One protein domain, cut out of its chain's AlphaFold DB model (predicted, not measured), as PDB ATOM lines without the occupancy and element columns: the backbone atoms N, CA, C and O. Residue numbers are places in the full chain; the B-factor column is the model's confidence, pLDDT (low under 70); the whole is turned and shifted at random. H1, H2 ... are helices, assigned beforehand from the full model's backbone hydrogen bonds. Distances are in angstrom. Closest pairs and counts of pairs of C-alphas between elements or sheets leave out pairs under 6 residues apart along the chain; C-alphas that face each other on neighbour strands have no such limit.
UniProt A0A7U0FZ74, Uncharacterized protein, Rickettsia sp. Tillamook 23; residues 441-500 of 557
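What this domain is: This is residues 441 to 500 of the 557 residues of an uncharacterized protein of Rickettsia sp. Tillamook 23 (UniProt A0A7U0FZ74). Helices H3, H4 and H5 make a triangle, with H3 packed on the long H5 and H4 near it; short H1 packs on H4 across from H5, and short H2 is near H1 and H5. The 60 printed residues hold five named helices, H1 to H5 in order, and no named strand: all helix. The whole is compact and rounded, radius of gyration of the C-alphas 10.6 A, spans 30 by 22 by 19 A.

Where its parts are: H1 is residues 441 to 445, from C-alpha 441 at (-6.027, -41.284, -10.333). H2 is 448 to 451, H3 458 to 467 (14.3 A), H4 470 to 479 (14.2 A) and H5 485 to 500 (22.9 A), ending at C-alpha 500 (-7.673, -47.619, -34.209).

How they stand to each other: H1 touches H4, closest C-alphas Ile 444 and Ile 476, 5.7 A. H5 touches H3 with residues 490 to 497 alone, closest C-alphas Leu 493 and Ala 462, 6.5 A, at a steep tilt of 46 degrees, the same way. H4 and H5 are close but not clearly touching, at a shallow tilt of 32 degrees, opposite ways. H1 and H5 are apart. In H1, H3, H4 and H5 every O i to N i+4 pair is within hydrogen-bond range; H2 is too short for one.

The domain as a whole: The C-alphas farthest apart, Ser 449 and Ala 500, are 30.4 A apart. The printed part has no cut and no long link. In this model pLDDT is under 70 at residues 458, 479, 481 to 484 and 500.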
ATOM      1  N   GLU A 441      -5.686 -42.339 -11.291       76.56
ATOM      2  CA  GLU A 441      -6.027 -41.284 -10.333       76.56
ATOM      3  C   GLU A 441      -4.806 -40.476  -9.889       76.56
ATOM      4  O   GLU A 441      -4.913 -39.259  -9.740       76.56
ATOM      5  N   GLU A 442      -3.651 -41.117  -9.703       79.44
ATOM      6  CA  GLU A 442      -2.392 -40.430  -9.413       79.44
ATOM      7  C   GLU A 442      -2.048 -39.466 -10.550       79.44
ATOM      8  O   GLU A 442      -1.896 -38.273 -10.305       79.44
ATOM      9  N   ILE A 443      -2.055 -39.942 -11.800       75.69
ATOM     10  CA  ILE A 443      -1.795 -39.107 -12.979       75.69
ATOM     11  C   ILE A 443      -2.746 -37.905 -13.017       75.69
ATOM     12  O   ILE A 443      -2.284 -36.778 -13.141       75.69
ATOM     13  N   ILE A 444      -4.054 -38.122 -12.854       75.81
ATOM     14  CA  ILE A 444      -5.070 -37.060 -12.959       75.81
ATOM     15  C   ILE A 444      -4.919 -36.000 -11.860       75.81
ATOM     16  O   ILE A 444      -5.191 -34.820 -12.085       75.81
ATOM     17  N   ASN A 445      -4.506 -36.407 -10.659       78.50
ATOM     18  CA  ASN A 445      -4.404 -35.509  -9.509       78.50
ATOM     19  C   ASN A 445      -3.004 -34.894  -9.333       78.50
ATOM     20  O   ASN A 445      -2.851 -33.940  -8.564       78.50
ATOM     21  N   THR A 446      -1.977 -35.407 -10.015       79.38
ATOM     22  CA  THR A 446      -0.609 -34.879  -9.951       79.38
ATOM     23  C   THR A 446      -0.453 -33.640 -10.845       79.38
ATOM     24  O   THR A 446      -0.768 -33.685 -12.031       79.38
ATOM     25  N   PRO A 447       0.088 -32.516 -10.336       76.88
ATOM     26  CA  PRO A 447       0.354 -31.336 -11.159       76.88
ATOM     27  C   PRO A 447       1.327 -31.621 -12.314       76.88
ATOM     28  O   PRO A 447       2.311 -32.336 -12.122       76.88
ATOM     29  N   ASP A 448       1.144 -30.957 -13.462       73.69
ATOM     30  CA  ASP A 448       1.978 -31.122 -14.671       73.69
ATOM     31  C   ASP A 448       3.488 -31.092 -14.395       73.69
ATOM     32  O   ASP A 448       4.257 -31.857 -14.971       73.69
ATOM     33  N   SER A 449       3.922 -30.223 -13.477       74.94
ATOM     34  CA  SER A 449       5.330 -30.054 -13.099       74.94
ATOM     35  C   SER A 449       5.948 -31.257 -12.380       74.94
ATOM     36  O   SER A 449       7.163 -31.292 -12.180       74.94
ATOM     37  N   GLU A 450       5.129 -32.199 -11.917       74.31
ATOM     38  CA  GLU A 450       5.550 -33.359 -11.130       74.31
ATOM     39  C   GLU A 450       5.260 -34.694 -11.818       74.31
ATOM     40  O   GLU A 450       5.781 -35.713 -11.374       74.31
ATOM     41  N   LEU A 451       4.528 -34.691 -12.937       72.44
ATOM     42  CA  LEU A 451       4.185 -35.906 -13.679       72.44
ATOM     43  C   LEU A 451       5.408 -36.661 -14.209       72.44
ATOM     44  O   LEU A 451       5.425 -37.886 -14.177       72.44
ATOM     45  N   ASP A 452       6.480 -35.965 -14.600       71.50
ATOM     46  CA  ASP A 452       7.729 -36.616 -15.032       71.50
ATOM     47  C   ASP A 452       8.424 -37.409 -13.897       71.50
ATOM     48  O   ASP A 452       9.371 -38.157 -14.149       71.50
ATOM     49  N   LYS A 453       7.973 -37.268 -12.638       75.25
ATOM     50  CA  LYS A 453       8.444 -38.069 -11.495       75.25
ATOM     51  C   LYS A 453       7.723 -39.417 -11.385       75.25
ATOM     52  O   LYS A 453       8.246 -40.306 -10.708       75.25
ATOM     53  N   ILE A 454       6.570 -39.589 -12.040       75.06
ATOM     54  CA  ILE A 454       5.839 -40.859 -12.067       75.06
ATOM     55  C   ILE A 454       6.614 -41.835 -12.950       75.06
ATOM     56  O   ILE A 454       6.719 -41.688 -14.170       75.06
ATOM     57  N   LYS A 455       7.193 -42.857 -12.320       72.38
ATOM     58  CA  LYS A 455       7.996 -43.861 -13.013       72.38
ATOM     59  C   LYS A 455       7.094 -44.974 -13.543       72.38
ATOM     60  O   LYS A 455       6.855 -45.962 -12.857       72.38
ATOM     61  N   ILE A 456       6.644 -44.834 -14.785       75.12
ATOM     62  CA  ILE A 456       5.848 -45.843 -15.495       75.12
ATOM     63  C   ILE A 456       6.578 -46.319 -16.758       75.12
ATOM     64  O   ILE A 456       7.272 -45.549 -17.423       75.12
ATOM     65  N   THR A 457       6.471 -47.606 -17.086       77.25
ATOM     66  CA  THR A 457       6.990 -48.136 -18.354       77.25
ATOM     67  C   THR A 457       6.001 -47.867 -19.485       77.25
ATOM     68  O   THR A 457       4.791 -47.848 -19.266       77.25
ATOM     69  N   TYR A 458       6.503 -47.720 -20.714       68.88
ATOM     70  CA  TYR A 458       5.651 -47.511 -21.890       68.88
ATOM     71  C   TYR A 458       4.631 -48.648 -22.082       68.88
ATOM     72  O   TYR A 458       3.481 -48.398 -22.420       68.88
ATOM     73  N   GLU A 459       5.021 -49.895 -21.797       71.69
ATOM     74  CA  GLU A 459       4.124 -51.056 -21.873       71.69
ATOM     75  C   GLU A 459       2.985 -50.986 -20.843       71.69
ATOM     76  O   GLU A 459       1.825 -51.209 -21.195       71.69
ATOM     77  N   LYS A 460       3.290 -50.633 -19.583       73.06
ATOM     78  CA  LYS A 460       2.271 -50.472 -18.533       73.06
ATOM     79  C   LYS A 460       1.341 -49.305 -18.864       73.06
ATOM     80  O   LYS A 460       0.131 -49.422 -18.696       73.06
ATOM     81  N   LEU A 461       1.890 -48.223 -19.418       73.50
ATOM     82  CA  LEU A 461       1.114 -47.070 -19.861       73.50
ATOM     83  C   LEU A 461       0.173 -47.405 -21.030       73.50
ATOM     84  O   LEU A 461      -0.985 -46.996 -21.025       73.50
ATOM     85  N   ALA A 462       0.638 -48.177 -22.013       73.00
ATOM     86  CA  ALA A 462      -0.189 -48.609 -23.136       73.00
ATOM     87  C   ALA A 462      -1.337 -49.527 -22.684       73.00
ATOM     88  O   ALA A 462      -2.473 -49.343 -23.121       73.00
ATOM     89  N   LYS A 463      -1.071 -50.479 -21.776       76.56
ATOM     90  CA  LYS A 463      -2.112 -51.344 -21.189       76.56
ATOM     91  C   LYS A 463      -3.139 -50.546 -20.391       76.56
ATOM     92  O   LYS A 463      -4.333 -50.752 -20.590       76.56
ATOM     93  N   LEU A 464      -2.676 -49.610 -19.558       77.81
ATOM     94  CA  LEU A 464      -3.532 -48.687 -18.819       77.81
ATOM     95  C   LEU A 464      -4.493 -47.978 -19.779       77.81
ATOM     96  O   LEU A 464      -5.701 -48.145 -19.679       77.81
ATOM     97  N   ILE A 465      -3.953 -47.278 -20.778       77.56
ATOM     98  CA  ILE A 465      -4.747 -46.485 -21.724       77.56
ATOM     99  C   ILE A 465      -5.726 -47.351 -22.516       77.56
ATOM    100  O   ILE A 465      -6.857 -46.927 -22.751       77.56
ATOM    101  N   ASN A 466      -5.339 -48.567 -22.905       76.69
ATOM    102  CA  ASN A 466      -6.224 -49.486 -23.619       76.69
ATOM    103  C   ASN A 466      -7.419 -49.935 -22.771       76.69
ATOM    104  O   ASN A 466      -8.528 -50.003 -23.304       76.69
ATOM    105  N   ASN A 467      -7.226 -50.120 -21.467       72.69
ATOM    106  CA  ASN A 467      -8.266 -50.579 -20.546       72.69
ATOM    107  C   ASN A 467      -9.068 -49.437 -19.888       72.69
ATOM    108  O   ASN A 467     -10.095 -49.698 -19.267       72.69
ATOM    109  N   THR A 468      -8.650 -48.179 -20.049       77.69
ATOM    110  CA  THR A 468      -9.354 -46.999 -19.517       77.69
ATOM    111  C   THR A 468     -10.537 -46.568 -20.400       77.69
ATOM    112  O   THR A 468     -10.486 -46.676 -21.632       77.69
ATOM    113  N   SER A 469     -11.605 -46.057 -19.777       80.12
ATOM    114  CA  SER A 469     -12.788 -45.529 -20.471       80.12
ATOM    115  C   SER A 469     -12.454 -44.280 -21.304       80.12
ATOM    116  O   SER A 469     -11.540 -43.530 -20.967       80.12
ATOM    117  N   ASP A 470     -13.190 -44.030 -22.393       76.44
ATOM    118  CA  ASP A 470     -12.944 -42.840 -23.224       76.44
ATOM    119  C   ASP A 470     -13.193 -41.530 -22.436       76.44
ATOM    120  O   ASP A 470     -12.496 -40.546 -22.667       76.44
ATOM    121  N   GLU A 471     -14.114 -41.541 -21.461       79.81
ATOM    122  CA  GLU A 471     -14.426 -40.409 -20.569       79.81
ATOM    123  C   GLU A 471     -13.266 -40.091 -19.610       79.81
ATOM    124  O   GLU A 471     -12.869 -38.936 -19.456       79.81
ATOM    125  N   ASP A 472     -12.658 -41.116 -19.011       74.62
ATOM    126  CA  ASP A 472     -11.493 -40.932 -18.143       74.62
ATOM    127  C   ASP A 472     -10.254 -40.492 -18.930       74.62
ATOM    128  O   ASP A 472      -9.462 -39.689 -18.436       74.62
ATOM    129  N   LEU A 473     -10.089 -40.982 -20.165       75.06
ATOM    130  CA  LEU A 473      -9.024 -40.527 -21.060       75.06
ATOM    131  C   LEU A 473      -9.206 -39.056 -21.453       75.06
ATOM    132  O   LEU A 473      -8.224 -38.320 -21.506       75.06
ATOM    133  N   GLU A 474     -10.440 -38.612 -21.698       75.88
ATOM    134  CA  GLU A 474     -10.746 -37.198 -21.941       75.88
ATOM    135  C   GLU A 474     -10.438 -36.342 -20.717       75.88
ATOM    136  O   GLU A 474      -9.787 -35.308 -20.846       75.88
ATOM    137  N   ARG A 475     -10.764 -36.831 -19.517       74.75
ATOM    138  CA  ARG A 475     -10.426 -36.142 -18.270       74.75
ATOM    139  C   ARG A 475      -8.920 -35.919 -18.104       74.75
ATOM    140  O   ARG A 475      -8.543 -34.838 -17.672       74.75
ATOM    141  N   ILE A 476      -8.076 -36.891 -18.473       72.94
ATOM    142  CA  ILE A 476      -6.605 -36.740 -18.457       72.94
ATOM    143  C   ILE A 476      -6.143 -35.665 -19.449       72.94
ATOM    144  O   ILE A 476      -5.244 -34.879 -19.154       72.94
ATOM    145  N   VAL A 477      -6.717 -35.648 -20.654       72.50
ATOM    146  CA  VAL A 477      -6.342 -34.676 -21.694       72.50
ATOM    147  C   VAL A 477      -6.763 -33.262 -21.291       72.50
ATOM    148  O   VAL A 477      -6.012 -32.315 -21.517       72.50
ATOM    149  N   ASP A 478      -7.927 -33.125 -20.661       72.06
ATOM    150  CA  ASP A 478      -8.470 -31.840 -20.226       72.06
ATOM    151  C   ASP A 478      -7.789 -31.301 -18.956       72.06
ATOM    152  O   ASP A 478      -7.736 -30.083 -18.756       72.06
ATOM    153  N   SER A 479      -7.263 -32.177 -18.090       68.25
ATOM    154  CA  SER A 479      -6.632 -31.786 -16.823       68.25
ATOM    155  C   SER A 479      -5.178 -31.331 -16.956       68.25
ATOM    156  O   SER A 479      -4.696 -30.629 -16.064       68.25
ATOM    157  N   HIS A 480      -4.488 -31.677 -18.047       70.25
ATOM    158  CA  HIS A 480      -3.043 -31.473 -18.181       70.25
ATOM    159  C   HIS A 480      -2.649 -30.674 -19.428       70.25
ATOM    160  O   HIS A 480      -3.158 -30.875 -20.528       70.25
ATOM    161  N   SER A 481      -1.679 -29.770 -19.277       64.25
ATOM    162  CA  SER A 481      -1.092 -29.031 -20.397       64.25
ATOM    163  C   SER A 481       0.075 -29.805 -21.028       64.25
ATOM    164  O   SER A 481       0.825 -30.505 -20.355       64.25
ATOM    165  N   LEU A 482       0.251 -29.663 -22.348       60.91
ATOM    166  CA  LEU A 482       1.176 -30.425 -23.218       60.91
ATOM    167  C   LEU A 482       2.689 -30.330 -22.884       60.91
ATOM    168  O   LEU A 482       3.525 -30.671 -23.717       60.91
ATOM    169  N   SER A 483       3.092 -29.818 -21.721       58.00
ATOM    170  CA  SER A 483       4.491 -29.476 -21.437       58.00
ATOM    171  C   SER A 483       5.367 -30.600 -20.861       58.00
ATOM    172  O   SER A 483       6.563 -30.371 -20.697       58.00
ATOM    173  N   GLY A 484       4.823 -31.788 -20.557       65.44
ATOM    174  CA  GLY A 484       5.565 -32.913 -19.953       65.44
ATOM    175  C   GLY A 484       5.894 -34.053 -20.929       65.44
ATOM    176  O   GLY A 484       5.097 -34.366 -21.815       65.44
ATOM    177  N   SER A 485       7.043 -34.719 -20.747       72.00
ATOM    178  CA  SER A 485       7.463 -35.860 -21.589       72.00
ATOM    179  C   SER A 485       6.520 -37.055 -21.428       72.00
ATOM    180  O   SER A 485       6.131 -37.684 -22.416       72.00
ATOM    181  N   LEU A 486       6.094 -37.331 -20.190       70.25
ATOM    182  CA  LEU A 486       5.103 -38.370 -19.906       70.25
ATOM    183  C   LEU A 486       3.719 -38.012 -20.482       70.25
ATOM    184  O   LEU A 486       3.079 -38.856 -21.103       70.25
ATOM    185  N   ILE A 487       3.293 -36.748 -20.359       71.38
ATOM    186  CA  ILE A 487       2.011 -36.244 -20.892       71.38
ATOM    187  C   ILE A 487       1.945 -36.436 -22.411       71.38
ATOM    188  O   ILE A 487       0.948 -36.922 -22.943       71.38
ATOM    189  N   GLN A 488       3.036 -36.130 -23.117       73.94
ATOM    190  CA  GLN A 488       3.105 -36.313 -24.565       73.94
ATOM    191  C   GLN A 488       2.973 -37.792 -24.968       73.94
ATOM    192  O   GLN A 488       2.308 -38.103 -25.960       73.94
ATOM    193  N   GLN A 489       3.563 -38.714 -24.198       77.38
ATOM    194  CA  GLN A 489       3.433 -40.159 -24.431       77.38
ATOM    195  C   GLN A 489       2.001 -40.649 -24.187       77.38
ATOM    196  O   GLN A 489       1.477 -41.410 -25.003       77.38
ATOM    197  N   ILE A 490       1.353 -40.170 -23.119       76.50
ATOM    198  CA  ILE A 490      -0.051 -40.472 -22.803       76.50
ATOM    199  C   ILE A 490      -0.962 -40.025 -23.948       76.50
ATOM    200  O   ILE A 490      -1.713 -40.830 -24.493       76.50
ATOM    201  N   ILE A 491      -0.851 -38.764 -24.373       74.12
ATOM    202  CA  ILE A 491      -1.686 -38.195 -25.440       74.12
ATOM    203  C   ILE A 491      -1.473 -38.935 -26.763       74.12
ATOM    204  O   ILE A 491      -2.437 -39.216 -27.473       74.12
ATOM    205  N   THR A 492      -0.230 -39.312 -27.073       79.88
ATOM    206  CA  THR A 492       0.089 -40.096 -28.277       79.88
ATOM    207  C   THR A 492      -0.600 -41.464 -28.252       79.88
ATOM    208  O   THR A 492      -1.193 -41.878 -29.246       79.88
ATOM    209  N   LEU A 493      -0.570 -42.161 -27.114       80.06
ATOM    210  CA  LEU A 493      -1.228 -43.460 -26.958       80.06
ATOM    211  C   LEU A 493      -2.762 -43.349 -27.006       80.06
ATOM    212  O   LEU A 493      -3.406 -44.180 -27.645       80.06
ATOM    213  N   ILE A 494      -3.348 -42.305 -26.408       79.62
ATOM    214  CA  ILE A 494      -4.795 -42.023 -26.492       79.62
ATOM    215  C   ILE A 494      -5.210 -41.764 -27.942       79.62
ATOM    216  O   ILE A 494      -6.209 -42.315 -28.408       79.62
ATOM    217  N   TYR A 495      -4.433 -40.955 -28.665       78.06
ATOM    218  CA  TYR A 495      -4.673 -40.671 -30.076       78.06
ATOM    219  C   TYR A 495      -4.641 -41.957 -30.907       78.06
ATOM    220  O   TYR A 495      -5.581 -42.230 -31.649       78.06
ATOM    221  N   ASN A 496      -3.623 -42.799 -30.713       79.19
ATOM    222  CA  ASN A 496      -3.512 -44.082 -31.409       79.19
ATOM    223  C   ASN A 496      -4.703 -45.012 -31.110       79.19
ATOM    224  O   ASN A 496      -5.227 -45.636 -32.030       79.19
ATOM    225  N   LYS A 497      -5.184 -45.061 -29.857       79.19
ATOM    226  CA  LYS A 497      -6.385 -45.825 -29.474       79.19
ATOM    227  C   LYS A 497      -7.653 -45.304 -30.167       79.19
ATOM    228  O   LYS A 497      -8.448 -46.106 -30.656       79.19
ATOM    229  N   LYS A 498      -7.850 -43.978 -30.231       76.12
ATOM    230  CA  LYS A 498      -9.010 -43.366 -30.912       76.12
ATOM    231  C   LYS A 498      -8.967 -43.597 -32.431       76.12
ATOM    232  O   LYS A 498      -9.998 -43.929 -33.011       76.12
ATOM    233  N   CYS A 499      -7.792 -43.499 -33.052       73.38
ATOM    234  CA  CYS A 499      -7.610 -43.779 -34.481       73.38
ATOM    235  C   CYS A 499      -7.878 -45.251 -34.827       73.38
ATOM    236  O   CYS A 499      -8.584 -45.526 -35.791       73.38
ATOM    237  N   ALA A 500      -7.413 -46.194 -34.000       65.88
ATOM    238  CA  ALA A 500      -7.673 -47.619 -34.209       65.88
ATOM    239  C   ALA A 500      -9.176 -47.977 -34.137       65.88
ATOM    240  O   ALA A 500      -9.635 -48.827 -34.894       65.88
TER     241      ALA A 500